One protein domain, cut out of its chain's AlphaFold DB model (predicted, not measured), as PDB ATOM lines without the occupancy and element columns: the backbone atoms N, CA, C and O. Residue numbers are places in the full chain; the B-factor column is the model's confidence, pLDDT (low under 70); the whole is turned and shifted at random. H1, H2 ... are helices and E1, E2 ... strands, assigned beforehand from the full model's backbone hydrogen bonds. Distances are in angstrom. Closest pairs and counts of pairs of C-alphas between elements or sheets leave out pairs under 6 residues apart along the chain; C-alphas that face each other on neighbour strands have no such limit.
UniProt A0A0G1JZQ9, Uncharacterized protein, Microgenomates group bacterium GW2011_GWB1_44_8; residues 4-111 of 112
ATOM      1  N   GLY A   4     -11.486 380.614  -6.753       84.56
ATOM      2  CA  GLY A   4     -10.261 380.908  -7.498       84.56
ATOM      3  C   GLY A   4     -10.259 380.226  -8.858       84.56
ATOM      4  O   GLY A   4     -10.114 380.888  -9.883       84.56
ATOM      5  N   GLU A   5     -10.494 378.918  -8.867       86.50
ATOM      6  CA  GLU A   5     -10.558 378.108 -10.079       86.50
ATOM      7  C   GLU A   5     -11.693 378.548 -11.009       86.50
ATOM      8  O   GLU A   5     -11.457 378.777 -12.193       86.50
ATOM      9  N   LYS A   6     -12.901 378.792 -10.479       88.44
ATOM     10  CA  LYS A   6     -14.029 379.278 -11.295       88.44
ATOM     11  C   LYS A   6     -13.764 380.631 -11.953       88.44
ATOM     12  O   LYS A   6     -14.104 380.825 -13.120       88.44
ATOM     13  N   VAL A   7     -13.179 381.576 -11.217       86.75
ATOM     14  CA  VAL A   7     -12.844 382.895 -11.772       86.75
ATOM     15  C   VAL A   7     -11.736 382.758 -12.820       86.75
ATOM     16  O   VAL A   7     -11.846 383.366 -13.881       86.75
ATOM     17  N   ARG A   8     -10.723 381.909 -12.590       87.56
ATOM     18  CA  ARG A   8      -9.684 381.610 -13.594       87.56
ATOM     19  C   ARG A   8     -10.276 381.011 -14.864       87.56
ATOM     20  O   ARG A   8      -9.951 381.480 -15.948       87.56
ATOM     21  N   GLU A   9     -11.171 380.035 -14.740       89.31
ATOM     22  CA  GLU A   9     -11.825 379.410 -15.890       89.31
ATOM     23  C   GLU A   9     -12.644 380.432 -16.694       89.31
ATOM     24  O   GLU A   9     -12.574 380.462 -17.922       89.31
ATOM     25  N   ASN A  10     -13.383 381.324 -16.026       88.25
ATOM     26  CA  ASN A  10     -14.119 382.401 -16.696       88.25
ATOM     27  C   ASN A  10     -13.175 383.366 -17.436       88.25
ATOM     28  O   ASN A  10     -13.445 383.737 -18.580       88.25
ATOM     29  N   VAL A  11     -12.047 383.729 -16.819       87.06
ATOM     30  CA  VAL A  11     -11.028 384.582 -17.445       87.06
ATOM     31  C   VAL A  11     -10.400 383.892 -18.662       87.06
ATOM     32  O   VAL A  11     -10.265 384.527 -19.706       87.06
ATOM     33  N   GLN A  12     -10.101 382.593 -18.577       88.00
ATOM     34  CA  GLN A  12      -9.591 381.804 -19.704       88.00
ATOM     35  C   GLN A  12     -10.606 381.711 -20.847       88.00
ATOM     36  O   GLN A  12     -10.261 382.002 -21.988       88.00
ATOM     37  N   LYS A  13     -11.877 381.422 -20.549       89.19
ATOM     38  CA  LYS A  13     -12.949 381.403 -21.557       89.19
ATOM     39  C   LYS A  13     -13.074 382.747 -22.275       89.19
ATOM     40  O   LYS A  13     -13.164 382.797 -23.498       89.19
ATOM     41  N   ARG A  14     -13.045 383.855 -21.527       86.56
ATOM     42  CA  ARG A  14     -13.060 385.213 -22.099       86.56
ATOM     43  C   ARG A  14     -11.846 385.473 -22.979       86.56
ATOM     44  O   ARG A  14     -11.987 386.072 -24.043       86.56
ATOM     45  N   ARG A  15     -10.673 385.005 -22.556       88.00
ATOM     46  CA  ARG A  15      -9.447 385.090 -23.343       88.00
ATOM     47  C   ARG A  15      -9.588 384.361 -24.674       88.00
ATOM     48  O   ARG A  15      -9.325 384.965 -25.704       88.00
ATOM     49  N   GLU A  16     -10.051 383.114 -24.666       90.50
ATOM     50  CA  GLU A  16     -10.245 382.332 -25.891       90.50
ATOM     51  C   GLU A  16     -11.213 383.015 -26.863       90.50
ATOM     52  O   GLU A  16     -10.961 383.050 -28.067       90.50
ATOM     53  N   VAL A  17     -12.300 383.601 -26.348       91.19
ATOM     54  CA  VAL A  17     -13.262 384.360 -27.160       91.19
ATOM     55  C   VAL A  17     -12.610 385.601 -27.775       91.19
ATOM     56  O   VAL A  17     -12.770 385.837 -28.971       91.19
ATOM     57  N   LEU A  18     -11.844 386.369 -26.995       88.75
ATOM     58  CA  LEU A  18     -11.122 387.546 -27.491       88.75
ATOM     59  C   LEU A  18     -10.033 387.178 -28.508       88.75
ATOM     60  O   LEU A  18      -9.871 387.880 -29.501       88.75
ATOM     61  N   GLU A  19      -9.301 386.081 -28.290       90.19
ATOM     62  CA  GLU A  19      -8.280 385.600 -29.227       90.19
ATOM     63  C   GLU A  19      -8.911 385.166 -30.558       90.19
ATOM     64  O   GLU A  19      -8.402 385.536 -31.616       90.19
ATOM     65  N   ARG A  20     -10.052 384.464 -30.528       91.19
ATOM     66  CA  ARG A  20     -10.811 384.124 -31.745       91.19
ATOM     67  C   ARG A  20     -11.292 385.376 -32.478       91.19
ATOM     68  O   ARG A  20     -10.989 385.528 -33.658       91.19
ATOM     69  N   ALA A  21     -11.920 386.309 -31.760       89.88
ATOM     70  CA  ALA A  21     -12.386 387.569 -32.331       89.88
ATOM     71  C   ALA A  21     -11.239 388.389 -32.950       89.88
ATOM     72  O   ALA A  21     -11.416 389.009 -33.996       89.88
ATOM     73  N   LEU A  22     -10.046 388.371 -32.345       89.81
ATOM     74  CA  LEU A  22      -8.866 389.045 -32.885       89.81
ATOM     75  C   LEU A  22      -8.391 388.407 -34.195       89.81
ATOM     76  O   LEU A  22      -8.038 389.126 -35.131       89.81
ATOM     77  N   VAL A  23      -8.364 387.073 -34.267       91.12
ATOM     78  CA  VAL A  23      -7.995 386.350 -35.494       91.12
ATOM     79  C   VAL A  23      -8.978 386.678 -36.614       91.12
ATOM     80  O   VAL A  23      -8.546 387.011 -37.716       91.12
ATOM     81  N   GLU A  24     -10.278 386.663 -36.322       89.69
ATOM     82  CA  GLU A  24     -11.330 387.017 -37.279       89.69
ATOM     83  C   GLU A  24     -11.215 388.478 -37.736       89.69
ATOM     84  O   GLU A  24     -11.218 388.747 -38.937       89.69
ATOM     85  N   ALA A  25     -11.019 389.420 -36.809       88.00
ATOM     86  CA  ALA A  25     -10.846 390.835 -37.129       88.00
ATOM     87  C   ALA A  25      -9.589 391.088 -37.979       88.00
ATOM     88  O   ALA A  25      -9.629 391.873 -38.927       88.00
ATOM     89  N   ARG A  26      -8.477 390.391 -37.697       87.25
ATOM     90  CA  ARG A  26      -7.255 390.457 -38.516       87.25
ATOM     91  C   ARG A  26      -7.444 389.842 -39.897       87.25
ATOM     92  O   ARG A  26      -6.841 390.327 -40.851       87.25
ATOM     93  N   GLN A  27      -8.233 388.779 -40.016       87.25
ATOM     94  CA  GLN A  27      -8.547 388.194 -41.314       87.25
ATOM     95  C   GLN A  27      -9.411 389.165 -42.129       87.25
ATOM     96  O   GLN A  27      -9.014 389.556 -43.220       87.25
ATOM     97  N   ALA A  28     -10.491 389.688 -41.542       84.06
ATOM     98  CA  ALA A  28     -11.350 390.691 -42.171       84.06
ATOM     99  C   ALA A  28     -10.591 391.970 -42.569       84.06
ATOM    100  O   ALA A  28     -10.863 392.550 -43.614       84.06
ATOM    101  N   GLN A  29      -9.603 392.395 -41.776       82.44
ATOM    102  CA  GLN A  29      -8.711 393.504 -42.121       82.44
ATOM    103  C   GLN A  29      -7.875 393.220 -43.380       82.44
ATOM    104  O   GLN A  29      -7.648 394.130 -44.176       82.44
ATOM    105  N   LYS A  30      -7.385 391.984 -43.544       81.19
ATOM    106  CA  LYS A  30      -6.577 391.572 -44.704       81.19
ATOM    107  C   LYS A  30      -7.418 391.407 -45.966       81.19
ATOM    108  O   LYS A  30      -6.936 391.748 -47.038       81.19
ATOM    109  N   ASP A  31      -8.635 390.891 -45.823       82.56
ATOM    110  CA  ASP A  31      -9.592 390.719 -46.921       82.56
ATOM    111  C   ASP A  31     -10.286 392.037 -47.315       82.56
ATOM    112  O   ASP A  31     -10.893 392.125 -48.383       82.56
ATOM    113  N   ALA A  32     -10.208 393.079 -46.478       77.31
ATOM    114  CA  ALA A  32     -10.783 394.380 -46.787       77.31
ATOM    115  C   ALA A  32      -9.985 395.099 -47.894       77.31
ATOM    116  O   ALA A  32      -8.757 395.216 -47.797       77.31
ATOM    117  N   PRO A  33     -10.668 395.656 -48.913       70.44
ATOM    118  CA  PRO A  33     -10.009 396.362 -50.002       70.44
ATOM    119  C   PRO A  33      -9.250 397.579 -49.475       70.44
ATOM    120  O   PRO A  33      -9.651 398.248 -48.516       70.44
ATOM    121  N   SER A  34      -8.123 397.872 -50.112       64.69
ATOM    122  CA  SER A  34      -7.314 399.036 -49.767       64.69
ATOM    123  C   SER A  34      -8.041 400.328 -50.155       64.69
ATOM    124  O   SER A  34      -8.832 400.347 -51.096       64.69
ATOM    125  N   ALA A  35      -7.708 401.450 -49.510       58.97
ATOM    126  CA  ALA A  35      -8.251 402.766 -49.875       58.97
ATOM    127  C   ALA A  35      -8.017 403.132 -51.362       58.97
ATOM    128  O   ALA A  35      -8.758 403.926 -51.932       58.97
ATOM    129  N   MET A  36      -7.009 402.518 -51.997       58.19
ATOM    130  CA  MET A  36      -6.698 402.643 -53.425       58.19
ATOM    131  C   MET A  36      -7.652 401.848 -54.341       58.19
ATOM    132  O   MET A  36      -7.812 402.204 -55.503       58.19
ATOM    133  N   GLU A  37      -8.303 400.799 -53.831       59.31
ATOM    134  CA  GLU A  37      -9.225 399.921 -54.572       59.31
ATOM    135  C   GLU A  37     -10.688 400.378 -54.448       59.31
ATOM    136  O   GLU A  37     -11.525 400.062 -55.293       59.31
ATOM    137  N   SER A  38     -11.017 401.152 -53.409       56.72
ATOM    138  CA  SER A  38     -12.308 401.832 -53.266       56.72
ATOM    139  C   SER A  38     -12.213 402.980 -52.264       56.72
ATOM    140  O   SER A  38     -12.208 402.763 -51.055       56.72
ATOM    141  N   ALA A  39     -12.213 404.218 -52.765       58.72
ATOM    142  CA  ALA A  39     -12.084 405.435 -51.956       58.72
ATOM    143  C   ALA A  39     -13.227 405.653 -50.935       58.72
ATOM    144  O   ALA A  39     -13.082 406.452 -50.014       58.72
ATOM    145  N   SER A  40     -14.354 404.947 -51.080       62.12
ATOM    146  CA  SER A  40     -15.501 405.009 -50.159       62.12
ATOM    147  C   SER A  40     -15.567 403.841 -49.167       62.12
ATOM    148  O   SER A  40     -16.479 403.811 -48.345       62.12
ATOM    149  N   ASN A  41     -14.640 402.876 -49.229       64.81
ATOM    150  CA  ASN A  41     -14.650 401.717 -48.340       64.81
ATOM    151  C   ASN A  41     -13.777 401.974 -47.096       64.81
ATOM    152  O   ASN A  41     -12.550 401.957 -47.162       64.81
ATOM    153  N   THR A  42     -14.423 402.210 -45.951       73.19
ATOM    154  CA  THR A  42     -13.767 402.430 -44.649       73.19
ATOM    155  C   THR A  42     -13.543 401.151 -43.848       73.19
ATOM    156  O   THR A  42     -12.931 401.211 -42.780       73.19
ATOM    157  N   THR A  43     -13.981 399.993 -44.355       77.25
ATOM    158  CA  THR A  43     -13.971 398.720 -43.623       77.25
ATOM    159  C   THR A  43     -12.579 398.371 -43.108       77.25
ATOM    160  O   THR A  43     -12.447 397.938 -41.968       77.25
ATOM    161  N   ARG A  44     -11.517 398.633 -43.881       77.12
ATOM    162  CA  ARG A  44     -10.140 398.381 -43.433       77.12
ATOM    163  C   ARG A  44      -9.765 399.198 -42.191       77.12
ATOM    164  O   ARG A  44      -9.257 398.633 -41.226       77.12
ATOM    165  N   SER A  45     -10.078 400.493 -42.182       81.38
ATOM    166  CA  SER A  45      -9.792 401.381 -41.047       81.38
ATOM    167  C   SER A  45     -10.685 401.114 -39.833       81.38
ATOM    168  O   SER A  45     -10.274 401.343 -38.696       81.38
ATOM    169  N   GLU A  46     -11.907 400.626 -40.042       84.62
ATOM    170  CA  GLU A  46     -12.784 400.174 -38.956       84.62
ATOM    171  C   GLU A  46     -12.264 398.878 -38.325       84.62
ATOM    172  O   GLU A  46     -12.174 398.784 -37.099       84.62
ATOM    173  N   MET A  47     -11.815 397.927 -39.149       85.62
ATOM    174  CA  MET A  47     -11.183 396.693 -38.677       85.62
ATOM    175  C   MET A  47      -9.852 396.966 -37.965       85.62
ATOM    176  O   MET A  47      -9.578 396.345 -36.946       85.62
ATOM    177  N   GLU A  48      -9.053 397.942 -38.410       84.94
ATOM    178  CA  GLU A  48      -7.836 398.386 -37.707       84.94
ATOM    179  C   GLU A  48      -8.113 398.861 -36.275       84.94
ATOM    180  O   GLU A  48      -7.409 398.483 -35.330       84.94
ATOM    181  N   LYS A  49      -9.164 399.670 -36.098       89.50
ATOM    182  CA  LYS A  49      -9.596 400.133 -34.774       89.50
ATOM    183  C   LYS A  49     -10.071 398.965 -33.916       89.50
ATOM    184  O   LYS A  49      -9.715 398.903 -32.742       89.50
ATOM    185  N   LEU A  50     -10.836 398.042 -34.501       89.06
ATOM    186  CA  LEU A  50     -11.327 396.854 -33.806       89.06
ATOM    187  C   LEU A  50     -10.175 395.947 -33.352       89.06
ATOM    188  O   LEU A  50     -10.139 395.557 -32.191       89.06
ATOM    189  N   VAL A  51      -9.204 395.671 -34.226       90.12
ATOM    190  CA  VAL A  51      -7.996 394.895 -33.899       90.12
ATOM    191  C   VAL A  51      -7.242 395.552 -32.745       90.12
ATOM    192  O   VAL A  51      -6.935 394.885 -31.760       90.12
ATOM    193  N   THR A  52      -7.022 396.867 -32.818       91.19
ATOM    194  CA  THR A  52      -6.323 397.614 -31.762       91.19
ATOM    195  C   THR A  52      -7.076 397.551 -30.428       91.19
ATOM    196  O   THR A  52      -6.464 397.371 -29.375       91.19
ATOM    197  N   ALA A  53      -8.408 397.678 -30.452       91.06
ATOM    198  CA  ALA A  53      -9.244 397.567 -29.259       91.06
ATOM    199  C   ALA A  53      -9.167 396.159 -28.640       91.06
ATOM    200  O   ALA A  53      -8.929 396.033 -27.440       91.06
ATOM    201  N   LEU A  54      -9.271 395.110 -29.461       90.19
ATOM    202  CA  LEU A  54      -9.167 393.716 -29.021       90.19
ATOM    203  C   LEU A  54      -7.779 393.390 -28.444       90.19
ATOM    204  O   LEU A  54      -7.679 392.705 -27.425       90.19
ATOM    205  N   GLU A  55      -6.701 393.911 -29.037       90.50
ATOM    206  CA  GLU A  55      -5.340 393.775 -28.495       90.50
ATOM    207  C   GLU A  55      -5.196 394.463 -27.129       90.50
ATOM    208  O   GLU A  55      -4.567 393.916 -26.216       90.50
ATOM    209  N   LEU A  56      -5.807 395.640 -26.963       91.62
ATOM    210  CA  LEU A  56      -5.822 396.355 -25.689       91.62
ATOM    211  C   LEU A  56      -6.584 395.569 -24.613       91.62
ATOM    212  O   LEU A  56      -6.102 395.452 -23.484       91.62
ATOM    213  N   ASP A  57      -7.743 395.004 -24.951       88.56
ATOM    214  CA  ASP A  57      -8.533 394.208 -24.010       88.56
ATOM    215  C   ASP A  57      -7.844 392.888 -23.641       88.56
ATOM    216  O   ASP A  57      -7.828 392.521 -22.464       88.56
ATOM    217  N   LEU A  58      -7.154 392.228 -24.577       89.12
ATOM    218  CA  LEU A  58      -6.299 391.074 -24.266       89.12
ATOM    219  C   LEU A  58      -5.151 391.440 -23.322       89.12
ATOM    220  O   LEU A  58      -4.822 390.673 -22.413       89.12
ATOM    221  N   LYS A  59      -4.536 392.614 -23.509       90.75
ATOM    222  CA  LYS A  59      -3.489 393.105 -22.607       90.75
ATOM    223  C   LYS A  59      -4.038 393.315 -21.195       90.75
ATOM    224  O   LYS A  59      -3.449 392.803 -20.243       90.75
ATOM    225  N   ARG A  60      -5.190 393.980 -21.067       88.81
ATOM    226  CA  ARG A  60      -5.877 394.174 -19.778       88.81
ATOM    227  C   ARG A  60      -6.224 392.846 -19.119       88.81
ATOM    228  O   ARG A  60      -6.017 392.684 -17.919       88.81
ATOM    229  N   LEU A  61      -6.709 391.877 -19.895       87.81
ATOM    230  CA  LEU A  61      -7.067 390.561 -19.382       87.81
ATOM    231  C   LEU A  61      -5.840 389.803 -18.847       87.81
ATOM    232  O   LEU A  61      -5.914 389.244 -17.757       87.81
ATOM    233  N   LYS A  62      -4.683 389.886 -19.519       87.56
ATOM    234  CA  LYS A  62      -3.413 389.338 -19.000       87.56
ATOM    235  C   LYS A  62      -2.953 390.012 -17.707       87.56
ATOM    236  O   LYS A  62      -2.416 389.351 -16.820       87.56
ATOM    237  N   GLU A  63      -3.119 391.327 -17.588       88.75
ATOM    238  CA  GLU A  63      -2.814 392.042 -16.341       88.75
ATOM    239  C   GLU A  63      -3.745 391.600 -15.208       88.75
ATOM    240  O   GLU A  63      -3.306 391.399 -14.076       88.75
ATOM    241  N   ASN A  64      -5.017 391.374 -15.526       86.44
ATOM    242  CA  ASN A  64      -6.003 390.847 -14.597       86.44
ATOM    243  C   ASN A  64      -5.652 389.413 -14.159       86.44
ATOM    244  O   ASN A  64      -5.670 389.143 -12.961       86.44
ATOM    245  N   GLU A  65      -5.238 388.521 -15.066       85.75
ATOM    246  CA  GLU A  65      -4.740 387.179 -14.712       85.75
ATOM    247  C   GLU A  65      -3.602 387.243 -13.679       85.75
ATOM    248  O   GLU A  65      -3.628 386.524 -12.681       85.75
ATOM    249  N   LYS A  66      -2.645 388.168 -13.847       86.69
ATOM    250  CA  LYS A  66      -1.555 388.370 -12.871       86.69
ATOM    251  C   LYS A  66      -2.050 388.851 -11.507       86.69
ATOM    252  O   LYS A  66      -1.507 388.447 -10.479       86.69
ATOM    253  N   LYS A  67      -3.067 389.719 -11.478       85.88
ATOM    254  CA  LYS A  67      -3.698 390.153 -10.220       85.88
ATOM    255  C   LYS A  67      -4.383 388.979  -9.523       85.88
ATOM    256  O   LYS A  67      -4.281 388.870  -8.308       85.88
ATOM    257  N   LEU A  68      -5.031 388.092 -10.283       84.50
ATOM    258  CA  LEU A  68      -5.708 386.908  -9.747       84.50
ATOM    259  C   LEU A  68      -4.746 385.914  -9.094       84.50
ATOM    260  O   LEU A  68      -5.133 385.228  -8.157       84.50
ATOM    261  N   ASP A  69      -3.505 385.832  -9.572       83.94
ATOM    262  CA  ASP A  69      -2.484 384.953  -8.987       83.94
ATOM    263  C   ASP A  69      -2.173 385.323  -7.526       83.94
ATOM    264  O   ASP A  69      -2.023 384.456  -6.668       83.94
ATOM    265  N   ASN A  70      -2.198 386.624  -7.222       84.19
ATOM    266  CA  ASN A  70      -1.943 387.177  -5.890       84.19
ATOM    267  C   ASN A  70      -3.225 387.474  -5.095       84.19
ATOM    268  O   ASN A  70      -3.157 387.983  -3.976       84.19
ATOM    269  N   TYR A  71      -4.398 387.189  -5.664       83.75
ATOM    270  CA  TYR A  71      -5.686 387.525  -5.072       83.75
ATOM    271  C   TYR A  71      -6.490 386.267  -4.775       83.75
ATOM    272  O   TYR A  71      -6.679 385.409  -5.634       83.75
ATOM    273  N   LYS A  72      -7.040 386.179  -3.562       85.75
ATOM    274  CA  LYS A  72      -7.927 385.084  -3.173       85.75
ATOM    275  C   LYS A  72      -9.386 385.547  -3.237       85.75
ATOM    276  O   LYS A  72      -9.778 386.351  -2.389       85.75
ATOM    277  N   PRO A  73     -10.201 385.042  -4.184       88.06
ATOM    278  CA  PRO A  73     -11.604 385.423  -4.272       88.06
ATOM    279  C   PRO A  73     -12.366 385.086  -2.994       88.06
ATOM    280  O   PRO A  73     -12.245 383.981  -2.456       88.06
ATOM    281  N   LYS A  74     -13.161 386.044  -2.512       87.69
ATOM    282  CA  LYS A  74     -13.957 385.912  -1.286       87.69
ATOM    283  C   LYS A  74     -15.433 385.849  -1.653       87.69
ATOM    284  O   LYS A  74     -15.962 386.772  -2.263       87.69
ATOM    285  N   TYR A  75     -16.086 384.756  -1.283       90.06
ATOM    286  CA  TYR A  75     -17.528 384.598  -1.445       90.06
ATOM    287  C   TYR A  75     -18.271 385.245  -0.274       90.06
ATOM    288  O   TYR A  75     -17.930 384.987   0.881       90.06
ATOM    289  N   CYS A  76     -19.297 386.033  -0.582       87.75
ATOM    290  CA  CYS A  76     -20.180 386.678   0.384       87.75
ATOM    291  C   CYS A  76     -21.633 386.611  -0.107       87.75
ATOM    292  O   CYS A  76     -21.896 386.641  -1.309       87.75
ATOM    293  N   GLU A  77     -22.587 386.578   0.821       89.00
ATOM    294  CA  GLU A  77     -24.012 386.706   0.511       89.00
ATOM    295  C   GLU A  77     -24.565 387.976   1.164       89.00
ATOM    296  O   GLU A  77     -24.314 388.228   2.340       89.00
ATOM    297  N   VAL A  78     -25.259 388.807   0.384       85.19
ATOM    298  CA  VAL A  78     -25.710 390.145   0.801       85.19
ATOM    299  C   VAL A  78     -27.124 390.354   0.292       85.19
ATOM    300  O   VAL A  78     -27.349 390.241  -0.912       85.19
ATOM    301  N   ASP A  79     -28.079 390.623   1.184       84.19
ATOM    302  CA  ASP A  79     -29.500 390.788   0.829       84.19
ATOM    303  C   ASP A  79     -30.035 389.630  -0.049       84.19
ATOM    304  O   ASP A  79     -30.744 389.836  -1.036       84.19
ATOM    305  N   GLY A  80     -29.620 388.391   0.255       85.69
ATOM    306  CA  GLY A  80     -29.980 387.185  -0.506       85.69
ATOM    307  C   GLY A  80     -29.286 387.039  -1.870       85.69
ATOM    308  O   GLY A  80     -29.637 386.156  -2.652       85.69
ATOM    309  N   ARG A  81     -28.304 387.893  -2.189       87.31
ATOM    310  CA  ARG A  81     -27.525 387.839  -3.433       87.31
ATOM    311  C   ARG A  81     -26.163 387.212  -3.196       87.31
ATOM    312  O   ARG A  81     -25.395 387.671  -2.353       87.31
ATOM    313  N   LYS A  82     -25.838 386.216  -4.015       91.75
ATOM    314  CA  LYS A  82     -24.539 385.542  -4.027       91.75
ATOM    315  C   LYS A  82     -23.522 386.395  -4.772       91.75
ATOM    316  O   LYS A  82     -23.723 386.709  -5.949       91.75
ATOM    317  N   ILE A  83     -22.438 386.756  -4.099       91.94
ATOM    318  CA  ILE A  83     -21.405 387.651  -4.615       91.94
ATOM    319  C   ILE A  83     -20.032 387.023  -4.399       91.94
ATOM    320  O   ILE A  83     -19.770 386.380  -3.385       91.94
ATOM    321  N   VAL A  84     -19.132 387.247  -5.350       92.69
ATOM    322  CA  VAL A  84     -17.711 386.940  -5.204       92.69
ATOM    323  C   VAL A  84     -16.924 388.216  -5.423       92.69
ATOM    324  O   VAL A  84     -17.047 388.865  -6.462       92.69
ATOM    325  N   LEU A  85     -16.116 388.572  -4.429       91.62
ATOM    326  CA  LEU A  85     -15.155 389.651  -4.547       91.62
ATOM    327  C   LEU A  85     -13.993 389.197  -5.421       91.62
ATOM    328  O   LEU A  85     -13.416 388.127  -5.208       91.62
ATOM    329  N   VAL A  86     -13.689 390.024  -6.409       91.19
ATOM    330  CA  VAL A  86     -12.631 389.831  -7.398       91.19
ATOM    331  C   VAL A  86     -11.787 391.104  -7.482       91.19
ATOM    332  O   VAL A  86     -12.252 392.175  -7.072       91.19
ATOM    333  N   PRO A  87     -10.558 391.036  -8.019       89.69
ATOM    334  CA  PRO A  87      -9.774 392.239  -8.238       89.69
ATOM    335  C   PRO A  87     -10.422 393.156  -9.288       89.69
ATOM    336  O   PRO A  87     -11.378 392.811  -9.999       89.69
ATOM    337  N   ASP A  88      -9.893 394.371  -9.376       86.38
ATOM    338  CA  ASP A  88     -10.330 395.352 -10.363       86.38
ATOM    339  C   ASP A  88     -10.144 394.848 -11.807       86.38
ATOM    340  O   ASP A  88      -9.136 394.211 -12.127       86.38
ATOM    341  N   GLY A  89     -11.127 395.128 -12.666       83.50
ATOM    342  CA  GLY A  89     -11.154 394.686 -14.065       83.50
ATOM    343  C   GLY A  89     -11.847 393.338 -14.318       83.50
ATOM    344  O   GLY A  89     -11.965 392.935 -15.473       83.50
ATOM    345  N   MET A  90     -12.327 392.651 -13.274       84.12
ATOM    346  CA  MET A  90     -13.082 391.387 -13.394       84.12
ATOM    347  C   MET A  90     -14.533 391.469 -12.902       84.12
ATOM    348  O   MET A  90     -15.280 390.499 -13.024       84.12
ATOM    349  N   GLY A  91     -14.938 392.600 -12.324       85.81
ATOM    350  CA  GLY A  91     -16.301 392.807 -11.841       85.81
ATOM    351  C   GLY A  91     -17.325 392.945 -12.971       85.81
ATOM    352  O   GLY A  91     -16.984 393.207 -14.122       85.81
ATOM    353  N   GLY A  92     -18.601 392.786 -12.620       85.19
ATOM    354  CA  GLY A  92     -19.741 392.990 -13.521       85.19
ATOM    355  C   GLY A  92     -20.224 391.734 -14.252       85.19
ATOM    356  O   GLY A  92     -21.292 391.771 -14.856       85.19
ATOM    357  N   ASP A  93     -19.491 390.622 -14.164       85.75
ATOM    358  CA  ASP A  93     -19.899 389.337 -14.746       85.75
ATOM    359  C   ASP A  93     -20.704 388.472 -13.769       85.75
ATOM    360  O   ASP A  93     -20.760 388.747 -12.566       85.75
ATOM    361  N   LYS A  94     -21.306 387.392 -14.277       89.69
ATOM    362  CA  LYS A  94     -21.988 386.390 -13.457       89.69
ATOM    363  C   LYS A  94     -21.499 384.990 -13.797       89.69
ATOM    364  O   LYS A  94     -21.626 384.550 -14.934       89.69
ATOM    365  N   ILE A  95     -21.047 384.258 -12.782       88.44
ATOM    366  CA  ILE A  95     -20.675 382.843 -12.890       88.44
ATOM    367  C   ILE A  95     -21.721 382.025 -12.130       88.44
ATOM    368  O   ILE A  95     -21.868 382.197 -10.924       88.44
ATOM    369  N   ASP A  96     -22.469 381.157 -12.818       85.81
ATOM    370  CA  ASP A  96     -23.514 380.307 -12.209       85.81
ATOM    371  C   ASP A  96     -24.526 381.089 -11.341       85.81
ATOM    372  O   ASP A  96     -24.920 380.666 -10.253       85.81
ATOM    373  N   GLY A  97     -24.916 382.286 -11.792       85.75
ATOM    374  CA  GLY A  97     -25.837 383.165 -11.060       85.75
ATOM    375  C   GLY A  97     -25.211 383.940  -9.892       85.75
ATOM    376  O   GLY A  97     -25.916 384.701  -9.233       85.75
ATOM    377  N   VAL A  98     -23.904 383.800  -9.657       90.81
ATOM    378  CA  VAL A  98     -23.142 384.543  -8.644       90.81
ATOM    379  C   VAL A  98     -22.476 385.755  -9.283       90.81
ATOM    380  O   VAL A  98     -21.788 385.629 -10.294       90.81
ATOM    381  N   LEU A  99     -22.698 386.937  -8.710       91.69
ATOM    382  CA  LEU A  99     -22.198 388.203  -9.245       91.69
ATOM    383  C   LEU A  99     -20.729 388.416  -8.866       91.69
ATOM    384  O   LEU A  99     -20.382 388.383  -7.686       91.69
ATOM    385  N   LEU A 100     -19.883 388.706  -9.851       91.44
ATOM    386  CA  LEU A 100     -18.512 389.142  -9.611       91.44
ATOM    387  C   LEU A 100     -18.497 390.641  -9.318       91.44
ATOM    388  O   LEU A 100     -18.963 391.453 -10.120       91.44
ATOM    389  N   VAL A 101     -17.943 391.019  -8.172       91.81
ATOM    390  CA  VAL A 101     -17.875 392.412  -7.724       91.81
ATOM    391  C   VAL A 101     -16.420 392.779  -7.489       91.81
ATOM    392  O   VAL A 101     -15.738 392.154  -6.684       91.81
ATOM    393  N   SER A 102     -15.941 393.808  -8.186       91.31
ATOM    394  CA  SER A 102     -14.585 394.308  -7.965       91.31
ATOM    395  C   SER A 102     -14.452 394.919  -6.573       91.31
ATOM    396  O   SER A 102     -15.327 395.676  -6.145       91.31
ATOM    397  N   GLU A 103     -13.343 394.640  -5.893       89.00
ATOM    398  CA  GLU A 103     -13.041 395.163  -4.553       89.00
ATOM    399  C   GLU A 103     -13.096 396.699  -4.470       89.00
ATOM    400  O   GLU A 103     -13.563 397.253  -3.477       89.00
ATOM    401  N   SER A 104     -12.690 397.382  -5.543       87.75
ATOM    402  CA  SER A 104     -12.671 398.846  -5.649       87.75
ATOM    403  C   SER A 104     -14.057 399.462  -5.839       87.75
ATOM    404  O   SER A 104     -14.216 400.673  -5.701       87.75
ATOM    405  N   SER A 105     -15.067 398.662  -6.188       87.69
ATOM    406  CA  SER A 105     -16.418 399.174  -6.420       87.69
ATOM    407  C   SER A 105     -17.076 399.610  -5.102       87.69
ATOM    408  O   SER A 105     -16.773 399.034  -4.056       87.69
ATOM    409  N   PRO A 106     -18.041 400.553  -5.114       86.94
ATOM    410  CA  PRO A 106     -18.750 400.970  -3.898       86.94
ATOM    411  C   PRO A 106     -19.395 399.802  -3.141       86.94
ATOM    412  O   PRO A 106     -19.514 399.822  -1.919       86.94
ATOM    413  N   MET A 107     -19.813 398.771  -3.878       84.56
ATOM    414  CA  MET A 107     -20.357 397.539  -3.320       84.56
ATOM    415  C   MET A 107     -19.247 396.640  -2.762       84.56
ATOM    416  O   MET A 107     -19.392 396.133  -1.659       84.56
ATOM    417  N   GLY A 108     -18.122 396.500  -3.466       85.00
ATOM    418  CA  GLY A 108     -16.959 395.745  -2.995       85.00
ATOM    419  C   GLY A 108     -16.346 396.317  -1.716       85.00
ATOM    420  O   GLY A 108     -16.064 395.567  -0.787       85.00
ATOM    421  N   GLN A 109     -16.242 397.643  -1.611       86.50
ATOM    422  CA  GLN A 109     -15.700 398.324  -0.431       86.50
ATOM    423  C   GLN A 109     -16.539 398.104   0.833       86.50
ATOM    424  O   GLN A 109     -15.982 398.024   1.922       86.50
ATOM    425  N   LYS A 110     -17.865 397.961   0.700       83.88
ATOM    426  CA  LYS A 110     -18.759 397.632   1.825       83.88
ATOM    427  C   LYS A 110     -18.645 396.174   2.286       83.88
ATOM    428  O   LYS A 110     -19.130 395.851   3.363       83.88
ATOM    429  N   LEU A 111     -18.063 395.303   1.460       78.38
ATOM    430  CA  LEU A 111     -18.009 393.849   1.659       78.38
ATOM    431  C   LEU A 111     -16.602 393.319   1.972       78.38
ATOM    432  O   LEU A 111     -16.443 392.118   2.228       78.38
TER     433      LEU A 111
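AT A GLANCE: This is residues 4 to 111 of the 112 residues of an uncharacterized protein of Microgenomates group bacterium GW2011_GWB1_44_8 (UniProt A0A0G1JZQ9). A long helical hairpin, H1 and H2 side by side, has a small head at the end where H1 begins and H2 ends: a strongly twisted sheet of three strands, E1, E2 and E3, with the short helix H3 packed on it. The hairpin makes the length, and the link of residues 32 to 42 turns the chain at the end away from the head. The printed part has 108 residues, with three named helices and three named strands in the order H1, H2, E1, E2, E3, H3. The sheet runs E1, E2, E3 and is mixed, and the class is mixed, helices and strands. The whole is loose, with a radius of gyration of the C-alphas of 18.5 A, and a rod in outline, spanning 59 by 23 by 22 A.

HOW THE PARTS SIT: Start with H1, residues 4 to 31, and H2, residues 43 to 69: they form a hairpin and touch, with a shallow tilt of 19 degrees, opposite ways. Their closest C-alphas, of Gln 29 and Arg 44, are 5.2 A apart. Go on to E1, residues 74 to 78, and E2, residues 81 to 86, an antiparallel hairpin in which N 76 and O 83 are 2.9 A apart, within hydrogen-bond range. Then E3, residues 98 to 102, is parallel to E2, with N 84 and O 99 at 2.9 A, also within range. H1 is on this sheet but only grazes it, with residues 4 to 7, while H2 is not on it. Last comes H3, residues 106 to 111, on the sheet at a height of 8.0 A; it lies over none of the strands, but only just, with 2 of its 6 C-alphas falling on E2 and 2 on E3. The closest C-alphas of H3 and E3, of Gly 108 and Ser 102, are 5.7 A apart. H3 is apart from H1 and H2. In H1 and H2 every O i to N i+4 pair is within hydrogen-bond range; in H3 1 of 2 is.

IN THESE COORDINATES: Find C-alpha 4 at (-10.261, 380.908, -7.498); from there H1 runs 40.6 A to C-alpha 31. H2 begins at C-alpha 43, at (-13.971, 398.720, -43.623), and is 39.0 A long. E1 measures 12.7 A, E2 15.5 A and E3 13.0 A. H3 is 9.1 A long and ends at C-alpha 111, at (-18.009, 393.849, 1.659).

THE WHOLE: Look at Met 36 and Asp 79 for the two C-alphas farthest apart, 60.0 A. The printed part has no cut. The links H1 to H2 and E2 to E3 are long, with 11 residues each; in the second, residues 94 to 95 pair antiparallel with residues 98 to 99 of E3. The mean pLDDT of the printed part is 85.0, and residues 34 to 41 are under 70.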